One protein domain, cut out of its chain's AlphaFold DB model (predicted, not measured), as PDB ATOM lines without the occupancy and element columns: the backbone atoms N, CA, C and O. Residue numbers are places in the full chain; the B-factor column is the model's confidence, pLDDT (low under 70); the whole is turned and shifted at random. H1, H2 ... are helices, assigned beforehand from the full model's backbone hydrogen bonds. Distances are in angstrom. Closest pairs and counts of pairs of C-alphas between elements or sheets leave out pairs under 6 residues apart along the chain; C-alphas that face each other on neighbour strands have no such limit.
ATOM      1  N   ALA A 456      38.986  41.237 128.796       86.12
ATOM      2  CA  ALA A 456      39.471  39.996 129.403       86.12
ATOM      3  C   ALA A 456      40.938  39.659 129.047       86.12
ATOM      4  O   ALA A 456      41.607  38.941 129.792       86.12
ATOM      5  N   GLU A 457      41.451  40.142 127.914       86.31
ATOM      6  CA  GLU A 457      42.862  40.053 127.516       86.31
ATOM      7  C   GLU A 457      43.719  41.140 128.168       86.31
ATOM      8  O   GLU A 457      44.839  40.850 128.582       86.31
ATOM      9  N   GLN A 458      43.180  42.346 128.340       88.00
ATOM     10  CA  GLN A 458      43.780  43.427 129.121       88.00
ATOM     11  C   GLN A 458      44.009  42.964 130.569       88.00
ATOM     12  O   GLN A 458      45.147  42.955 131.043       88.00
ATOM     13  N   THR A 459      42.973  42.428 131.227       87.12
ATOM     14  CA  THR A 459      43.080  41.824 132.568       87.12
ATOM     15  C   THR A 459      44.121  40.695 132.622       87.12
ATOM     16  O   THR A 459      44.881  40.601 133.588       87.12
ATOM     17  N   LYS A 460      44.227  39.858 131.576       87.12
ATOM     18  CA  LYS A 460      45.272  38.817 131.478       87.12
ATOM     19  C   LYS A 460      46.678  39.398 131.378       87.12
ATOM     20  O   LYS A 460      47.571  38.913 132.068       87.12
ATOM     21  N   GLN A 461      46.878  40.420 130.550       87.31
ATOM     22  CA  GLN A 461      48.165  41.104 130.410       87.31
ATOM     23  C   GLN A 461      48.600  41.714 131.751       87.31
ATOM     24  O   GLN A 461      49.719  41.465 132.197       87.31
ATOM     25  N   MET A 462      47.697  42.414 132.445       87.19
ATOM     26  CA  MET A 462      47.949  43.022 133.762       87.19
ATOM     27  C   MET A 462      48.254  41.967 134.835       87.19
ATOM     28  O   MET A 462      49.191  42.134 135.617       87.19
ATOM     29  N   PHE A 463      47.521  40.846 134.843       87.94
ATOM     30  CA  PHE A 463      47.816  39.708 135.716       87.94
ATOM     31  C   PHE A 463      49.228  39.159 135.479       87.94
ATOM     32  O   PHE A 463      50.029  39.104 136.412       87.94
ATOM     33  N   PHE A 464      49.543  38.762 134.240       83.25
ATOM     34  CA  PHE A 464      50.829  38.137 133.928       83.25
ATOM     35  C   PHE A 464      51.999  39.096 134.160       83.25
ATOM     36  O   PHE A 464      53.071  38.647 134.560       83.25
ATOM     37  N   TYR A 465      51.780  40.402 134.001       81.94
ATOM     38  CA  TYR A 465      52.751  41.434 134.342       81.94
ATOM     39  C   TYR A 465      53.102  41.463 135.836       81.94
ATOM     40  O   TYR A 465      54.261  41.263 136.203       81.94
ATOM     41  N   VAL A 466      52.104  41.663 136.708       82.31
ATOM     42  CA  VAL A 466      52.310  41.728 138.171       82.31
ATOM     43  C   VAL A 466      52.883  40.410 138.693       82.31
ATOM     44  O   VAL A 466      53.800  40.401 139.514       82.31
ATOM     45  N   MET A 467      52.382  39.292 138.166       80.31
ATOM     46  CA  MET A 467      52.849  37.950 138.489       80.31
ATOM     47  C   MET A 467      54.325  37.744 138.099       80.31
ATOM     48  O   MET A 467      55.103  37.220 138.897       80.31
ATOM     49  N   LYS A 468      54.736  38.212 136.910       76.56
ATOM     50  CA  LYS A 468      56.131  38.163 136.452       76.56
ATOM     51  C   LYS A 468      57.041  39.050 137.301       76.56
ATOM     52  O   LYS A 468      58.076  38.555 137.736       76.56
ATOM     53  N   ARG A 469      56.657  40.304 137.589       73.81
ATOM     54  CA  ARG A 469      57.448  41.204 138.456       73.81
ATOM     55  C   ARG A 469      57.697  40.577 139.831       73.81
ATOM     56  O   ARG A 469      58.852  40.466 140.227       73.81
ATOM     57  N   LYS A 470      56.658  40.070 140.510       76.25
ATOM     58  CA  LYS A 470      56.803  39.454 141.847       76.25
ATOM     59  C   LYS A 470      57.725  38.230 141.866       76.25
ATOM     60  O   LYS A 470      58.490  38.065 142.808       76.25
ATOM     61  N   MET A 471      57.697  37.401 140.821       74.19
ATOM     62  CA  MET A 471      58.618  36.261 140.684       74.19
ATOM     63  C   MET A 471      60.029  36.636 140.197       74.19
ATOM     64  O   MET A 471      60.910  35.779 140.163       74.19
ATOM     65  N   GLN A 472      60.249  37.885 139.778       68.81
ATOM     66  CA  GLN A 472      61.578  38.414 139.462       68.81
ATOM     67  C   GLN A 472      62.212  39.118 140.668       68.81
ATOM     68  O   GLN A 472      63.422  39.004 140.840       68.81
ATOM     69  N   SER A 473      61.411  39.795 141.501       65.12
ATOM     70  CA  SER A 473      61.871  40.470 142.723       65.12
ATOM     71  C   SER A 473      62.236  39.502 143.853       65.12
ATOM     72  O   SER A 473      63.150  39.790 144.616       65.12
ATOM     73  N   ASP A 474      61.547  38.361 143.961       67.88
ATOM     74  CA  ASP A 474      61.827  37.330 144.965       67.88
ATOM     75  C   ASP A 474      61.759  35.929 144.328       67.88
ATOM     76  O   ASP A 474      60.721  35.498 143.820       67.88
ATOM     77  N   LYS A 475      62.892  35.213 144.357       65.88
ATOM     78  CA  LYS A 475      63.040  33.853 143.811       65.88
ATOM     79  C   LYS A 475      62.477  32.765 144.738       65.88
ATOM     80  O   LYS A 475      62.297  31.636 144.291       65.88
ATOM     81  N   THR A 476      62.222  33.078 146.008       70.44
ATOM     82  CA  THR A 476      61.669  32.156 147.015       70.44
ATOM     83  C   THR A 476      60.137  32.101 146.975       70.44
ATOM     84  O   THR A 476      59.538  31.113 147.412       70.44
ATOM     85  N   LEU A 477      59.481  33.119 146.390       72.25
ATOM     86  CA  LEU A 477      58.026  33.181 146.250       72.25
ATOM     87  C   LEU A 477      57.474  32.005 145.432       72.25
ATOM     88  O   LEU A 477      57.536  31.957 144.200       72.25
ATOM     89  N   LYS A 478      56.813  31.079 146.132       79.25
ATOM     90  CA  LYS A 478      56.024  30.007 145.519       79.25
ATOM     91  C   LYS A 478      54.888  30.633 144.705       79.25
ATOM     92  O   LYS A 478      53.950  31.188 145.273       79.25
ATOM     93  N   PHE A 479      54.945  30.494 143.376       79.44
ATOM     94  CA  PHE A 479      54.001  31.105 142.422       79.44
ATOM     95  C   PHE A 479      52.520  30.899 142.791       79.44
ATOM     96  O   PHE A 479      51.688  31.775 142.565       79.44
ATOM     97  N   LYS A 480      52.185  29.753 143.399       82.75
ATOM     98  CA  LYS A 480      50.835  29.459 143.879       82.75
ATOM     99  C   LYS A 480      50.351  30.494 144.903       82.75
ATOM    100  O   LYS A 480      49.228  30.957 144.773       82.75
ATOM    101  N   HIS A 481      51.183  30.888 145.870       82.88
ATOM    102  CA  HIS A 481      50.789  31.846 146.911       82.88
ATOM    103  C   HIS A 481      50.478  33.214 146.295       82.88
ATOM    104  O   HIS A 481      49.443  33.797 146.586       82.88
ATOM    105  N   VAL A 482      51.318  33.680 145.362       80.81
ATOM    106  CA  VAL A 482      51.110  34.953 144.650       80.81
ATOM    107  C   VAL A 482      49.836  34.921 143.792       80.81
ATOM    108  O   VAL A 482      49.110  35.911 143.727       80.81
ATOM    109  N   TYR A 483      49.533  33.783 143.159       86.00
ATOM    110  CA  TYR A 483      48.284  33.583 142.423       86.00
ATOM    111  C   TYR A 483      47.054  33.556 143.344       86.00
ATOM    112  O   TYR A 483      46.052  34.194 143.024       86.00
ATOM    113  N   ASP A 484      47.124  32.842 144.470       86.19
ATOM    114  CA  ASP A 484      46.026  32.730 145.435       86.19
ATOM    115  C   ASP A 484      45.745  34.100 146.094       86.19
ATOM    116  O   ASP A 484      44.588  34.515 146.158       86.19
ATOM    117  N   ASP A 485      46.788  34.867 146.444       84.81
ATOM    118  CA  ASP A 485      46.714  36.272 146.889       84.81
ATOM    119  C   ASP A 485      46.022  37.182 145.868       84.81
ATOM    120  O   ASP A 485      45.220  38.050 146.226       84.81
ATOM    121  N   ILE A 486      46.352  37.022 144.582       84.50
ATOM    122  CA  ILE A 486      45.742  37.802 143.505       84.50
ATOM    123  C   ILE A 486      44.275  37.396 143.325       84.50
ATOM    124  O   ILE A 486      43.421  38.273 143.244       84.50
ATOM    125  N   CYS A 487      43.953  36.100 143.348       86.94
ATOM    126  CA  CYS A 487      42.573  35.610 143.246       86.94
ATOM    127  C   CYS A 487      41.707  35.978 144.463       86.94
ATOM    128  O   CYS A 487      40.492  36.117 144.324       86.94
ATOM    129  N   ALA A 488      42.306  36.161 145.643       85.19
ATOM    130  CA  ALA A 488      41.619  36.662 146.831       85.19
ATOM    131  C   ALA A 488      41.237  38.151 146.710       85.19
ATOM    132  O   ALA A 488      40.252  38.579 147.312       85.19
ATOM    133  N   ARG A 489      41.992  38.935 145.925       83.50
ATOM    134  CA  ARG A 489      41.717  40.360 145.656       83.50
ATOM    135  C   ARG A 489      40.841  40.568 144.415       83.50
ATOM    136  O   ARG A 489      39.980  41.441 144.434       83.50
ATOM    137  N   ASP A 490      41.029  39.756 143.376       82.31
ATOM    138  CA  ASP A 490      40.178  39.690 142.181       82.31
ATOM    139  C   ASP A 490      39.744  38.236 141.875       82.31
ATOM    140  O   ASP A 490      40.431  37.496 141.158       82.31
ATOM    141  N   PRO A 491      38.554  37.818 142.352       83.25
ATOM    142  CA  PRO A 491      37.984  36.503 142.059       83.25
ATOM    143  C   PRO A 491      37.630  36.254 140.581       83.25
ATOM    144  O   PRO A 491      37.242  35.136 140.225       83.25
ATOM    145  N   HIS A 492      37.718  37.258 139.698       85.00
ATOM    146  CA  HIS A 492      37.522  37.074 138.260       85.00
ATOM    147  C   HIS A 492      38.745  36.417 137.599       85.00
ATOM    148  O   HIS A 492      38.575  35.578 136.707       85.00
ATOM    149  N   ILE A 493      39.961  36.678 138.103       84.75
ATOM    150  CA  ILE A 493      41.208  36.045 137.635       84.75
ATOM    151  C   ILE A 493      41.123  34.521 137.674       84.75
ATOM    152  O   ILE A 493      41.469  33.872 136.688       84.75
ATOM    153  N   GLN A 494      40.575  33.941 138.745       83.62
ATOM    154  CA  GLN A 494      40.466  32.484 138.890       83.62
ATOM    155  C   GLN A 494      39.642  31.823 137.762       83.62
ATOM    156  O   GLN A 494      39.843  30.649 137.443       83.62
ATOM    157  N   LYS A 495      38.724  32.577 137.135       84.12
ATOM    158  CA  LYS A 495      37.908  32.135 135.990       84.12
ATOM    159  C   LYS A 495      38.584  32.426 134.649       84.12
ATOM    160  O   LYS A 495      38.489  31.610 133.735       84.12
ATOM    161  N   LEU A 496      39.265  33.568 134.528       85.56
ATOM    162  CA  LEU A 496      39.980  33.976 133.314       85.56
ATOM    163  C   LEU A 496      41.278  33.187 133.073       85.56
ATOM    164  O   LEU A 496      41.661  32.986 131.917       85.56
ATOM    165  N   ILE A 497      41.971  32.790 134.146       85.62
ATOM    166  CA  ILE A 497      43.355  32.295 134.124       85.62
ATOM    167  C   ILE A 497      43.536  31.154 135.143       85.62
ATOM    168  O   ILE A 497      44.133  31.353 136.195       85.62
ATOM    169  N   PRO A 498      43.055  29.926 134.873       83.88
ATOM    170  CA  PRO A 498      43.237  28.814 135.805       83.88
ATOM    171  C   PRO A 498      44.724  28.536 136.087       83.88
ATOM    172  O   PRO A 498      45.510  28.456 135.145       83.88
ATOM    173  N   LEU A 499      45.096  28.302 137.353       80.44
ATOM    174  CA  LEU A 499      46.480  28.098 137.837       80.44
ATOM    175  C   LEU A 499      47.370  27.192 136.954       80.44
ATOM    176  O   LEU A 499      48.550  27.472 136.767       80.44
ATOM    177  N   ARG A 500      46.812  26.134 136.350       78.38
ATOM    178  CA  ARG A 500      47.540  25.242 135.418       78.38
ATOM    179  C   ARG A 500      48.099  25.968 134.178       78.38
ATOM    180  O   ARG A 500      49.133  25.580 133.651       78.38
ATOM    181  N   ASN A 501      47.410  27.010 133.708       78.06
ATOM    182  CA  ASN A 501      47.841  27.844 132.589       78.06
ATOM    183  C   ASN A 501      48.943  28.820 133.041       78.06
ATOM    184  O   ASN A 501      49.830  29.144 132.258       78.06
ATOM    185  N   VAL A 502      48.891  29.259 134.305       76.44
ATOM    186  CA  VAL A 502      49.845  30.207 134.896       76.44
ATOM    187  C   VAL A 502      51.256  29.621 134.917       76.44
ATOM    188  O   VAL A 502      52.183  30.300 134.499       76.44
ATOM    189  N   VAL A 503      51.416  28.347 135.299       67.94
ATOM    190  CA  VAL A 503      52.719  27.650 135.256       67.94
ATOM    191  C   VAL A 503      53.305  27.650 133.844       67.94
ATOM    192  O   VAL A 503      54.442  28.069 133.650       67.94
ATOM    193  N   ASN A 504      52.517  27.232 132.848       67.25
ATOM    194  CA  ASN A 504      52.985  27.123 131.466       67.25
ATOM    195  C   ASN A 504      53.443  28.474 130.902       67.25
ATOM    196  O   ASN A 504      54.491  28.547 130.267       67.25
ATOM    197  N   GLU A 505      52.686  29.545 131.152       68.25
ATOM    198  CA  GLU A 505      53.042  30.877 130.659       68.25
ATOM    199  C   GLU A 505      54.185  31.520 131.453       68.25
ATOM    200  O   GLU A 505      55.053  32.144 130.845       68.25
ATOM    201  N   ILE A 506      54.273  31.317 132.771       64.50
ATOM    202  CA  ILE A 506      55.411  31.801 133.566       64.50
ATOM    203  C   ILE A 506      56.703  31.100 133.148       64.50
ATOM    204  O   ILE A 506      57.673  31.782 132.835       64.50
ATOM    205  N   CYS A 507      56.731  29.767 133.072       57.53
ATOM    206  CA  CYS A 507      57.952  29.040 132.711       57.53
ATOM    207  C   CYS A 507      58.413  29.342 131.274       57.53
ATOM    208  O   CYS A 507      59.615  29.389 131.019       57.53
ATOM    209  N   ARG A 508      57.488  29.646 130.349       55.97
ATOM    210  CA  ARG A 508      57.816  30.161 129.005       55.97
ATOM    211  C   ARG A 508      58.435  31.563 129.017       55.97
ATOM    212  O   ARG A 508      59.290  31.839 128.186       55.97
ATOM    213  N   HIS A 509      58.028  32.432 129.943       51.28
ATOM    214  CA  HIS A 509      58.472  33.834 130.027       51.28
ATOM    215  C   HIS A 509      59.531  34.110 131.117       51.28
ATOM    216  O   HIS A 509      59.940  35.265 131.290       51.28
ATOM    217  N   GLN A 510      59.960  33.079 131.854       51.38
ATOM    218  CA  GLN A 510      61.105  33.101 132.775       51.38
ATOM    219  C   GLN A 510      62.440  33.004 132.034       51.38
ATOM    220  O   GLN A 510      63.425  33.579 132.493       51.38
ATOM    221  N   VAL A 511      62.468  32.339 130.874       43.97
ATOM    222  CA  VAL A 511      63.572  32.472 129.920       43.97
ATOM    223  C   VAL A 511      63.530  33.904 129.365       43.97
ATOM    224  O   VAL A 511      62.496  34.306 128.821       43.97
ATOM    225  N   PRO A 512      64.600  34.710 129.500       47.22
ATOM    226  CA  PRO A 512      64.685  35.995 128.815       47.22
ATOM    227  C   PRO A 512      64.559  35.772 127.298       47.22
ATOM    228  O   PRO A 512      65.238  34.882 126.783       47.22
TER     229      PRO A 512
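This is residues 456 to 512 of the 767 residues of the protein "uncharacterized protein LOC114338290" of Diabrotica virgifera virgifera (western corn rootworm) (UniProt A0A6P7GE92). What shape is it? H1, H2 and H4 stand steeply tilted to each other, centres in a triangle, with H3 at one end. What else? The printed part, 57 residues with four named helices, is all helix and compact, with radius of gyration of the C-alphas 10.6 A and spans of 27, 19 and 18 A.

Where is H1? H1, residues 456 to 473, begins at C-alpha (39.471, 39.996, 129.403) and is 26.1 A long. What follows? H2 is residues 479 to 489, 15.7 A; H3, 493 to 496; H4, 499 to 510, 16.3 A, ending at C-alpha (61.105, 33.101, 132.775).

How does H1 sit? Its residues 467 to 471 touch H2 at a steep tilt of 48 degrees, closest C-alphas 467 and 482, 7.1 A. Residues 464 to 468 only just touch H4, with 3 C-alpha pairs within 8 A. What of backbones? Every O i to N i+4 pair is within hydrogen-bond range in H1 and H2, 7 of 8 in H4.

Any cut? The printed part has no cut. Low confidence? pLDDT is under 70 at residues 472 to 475 and 503 to 512.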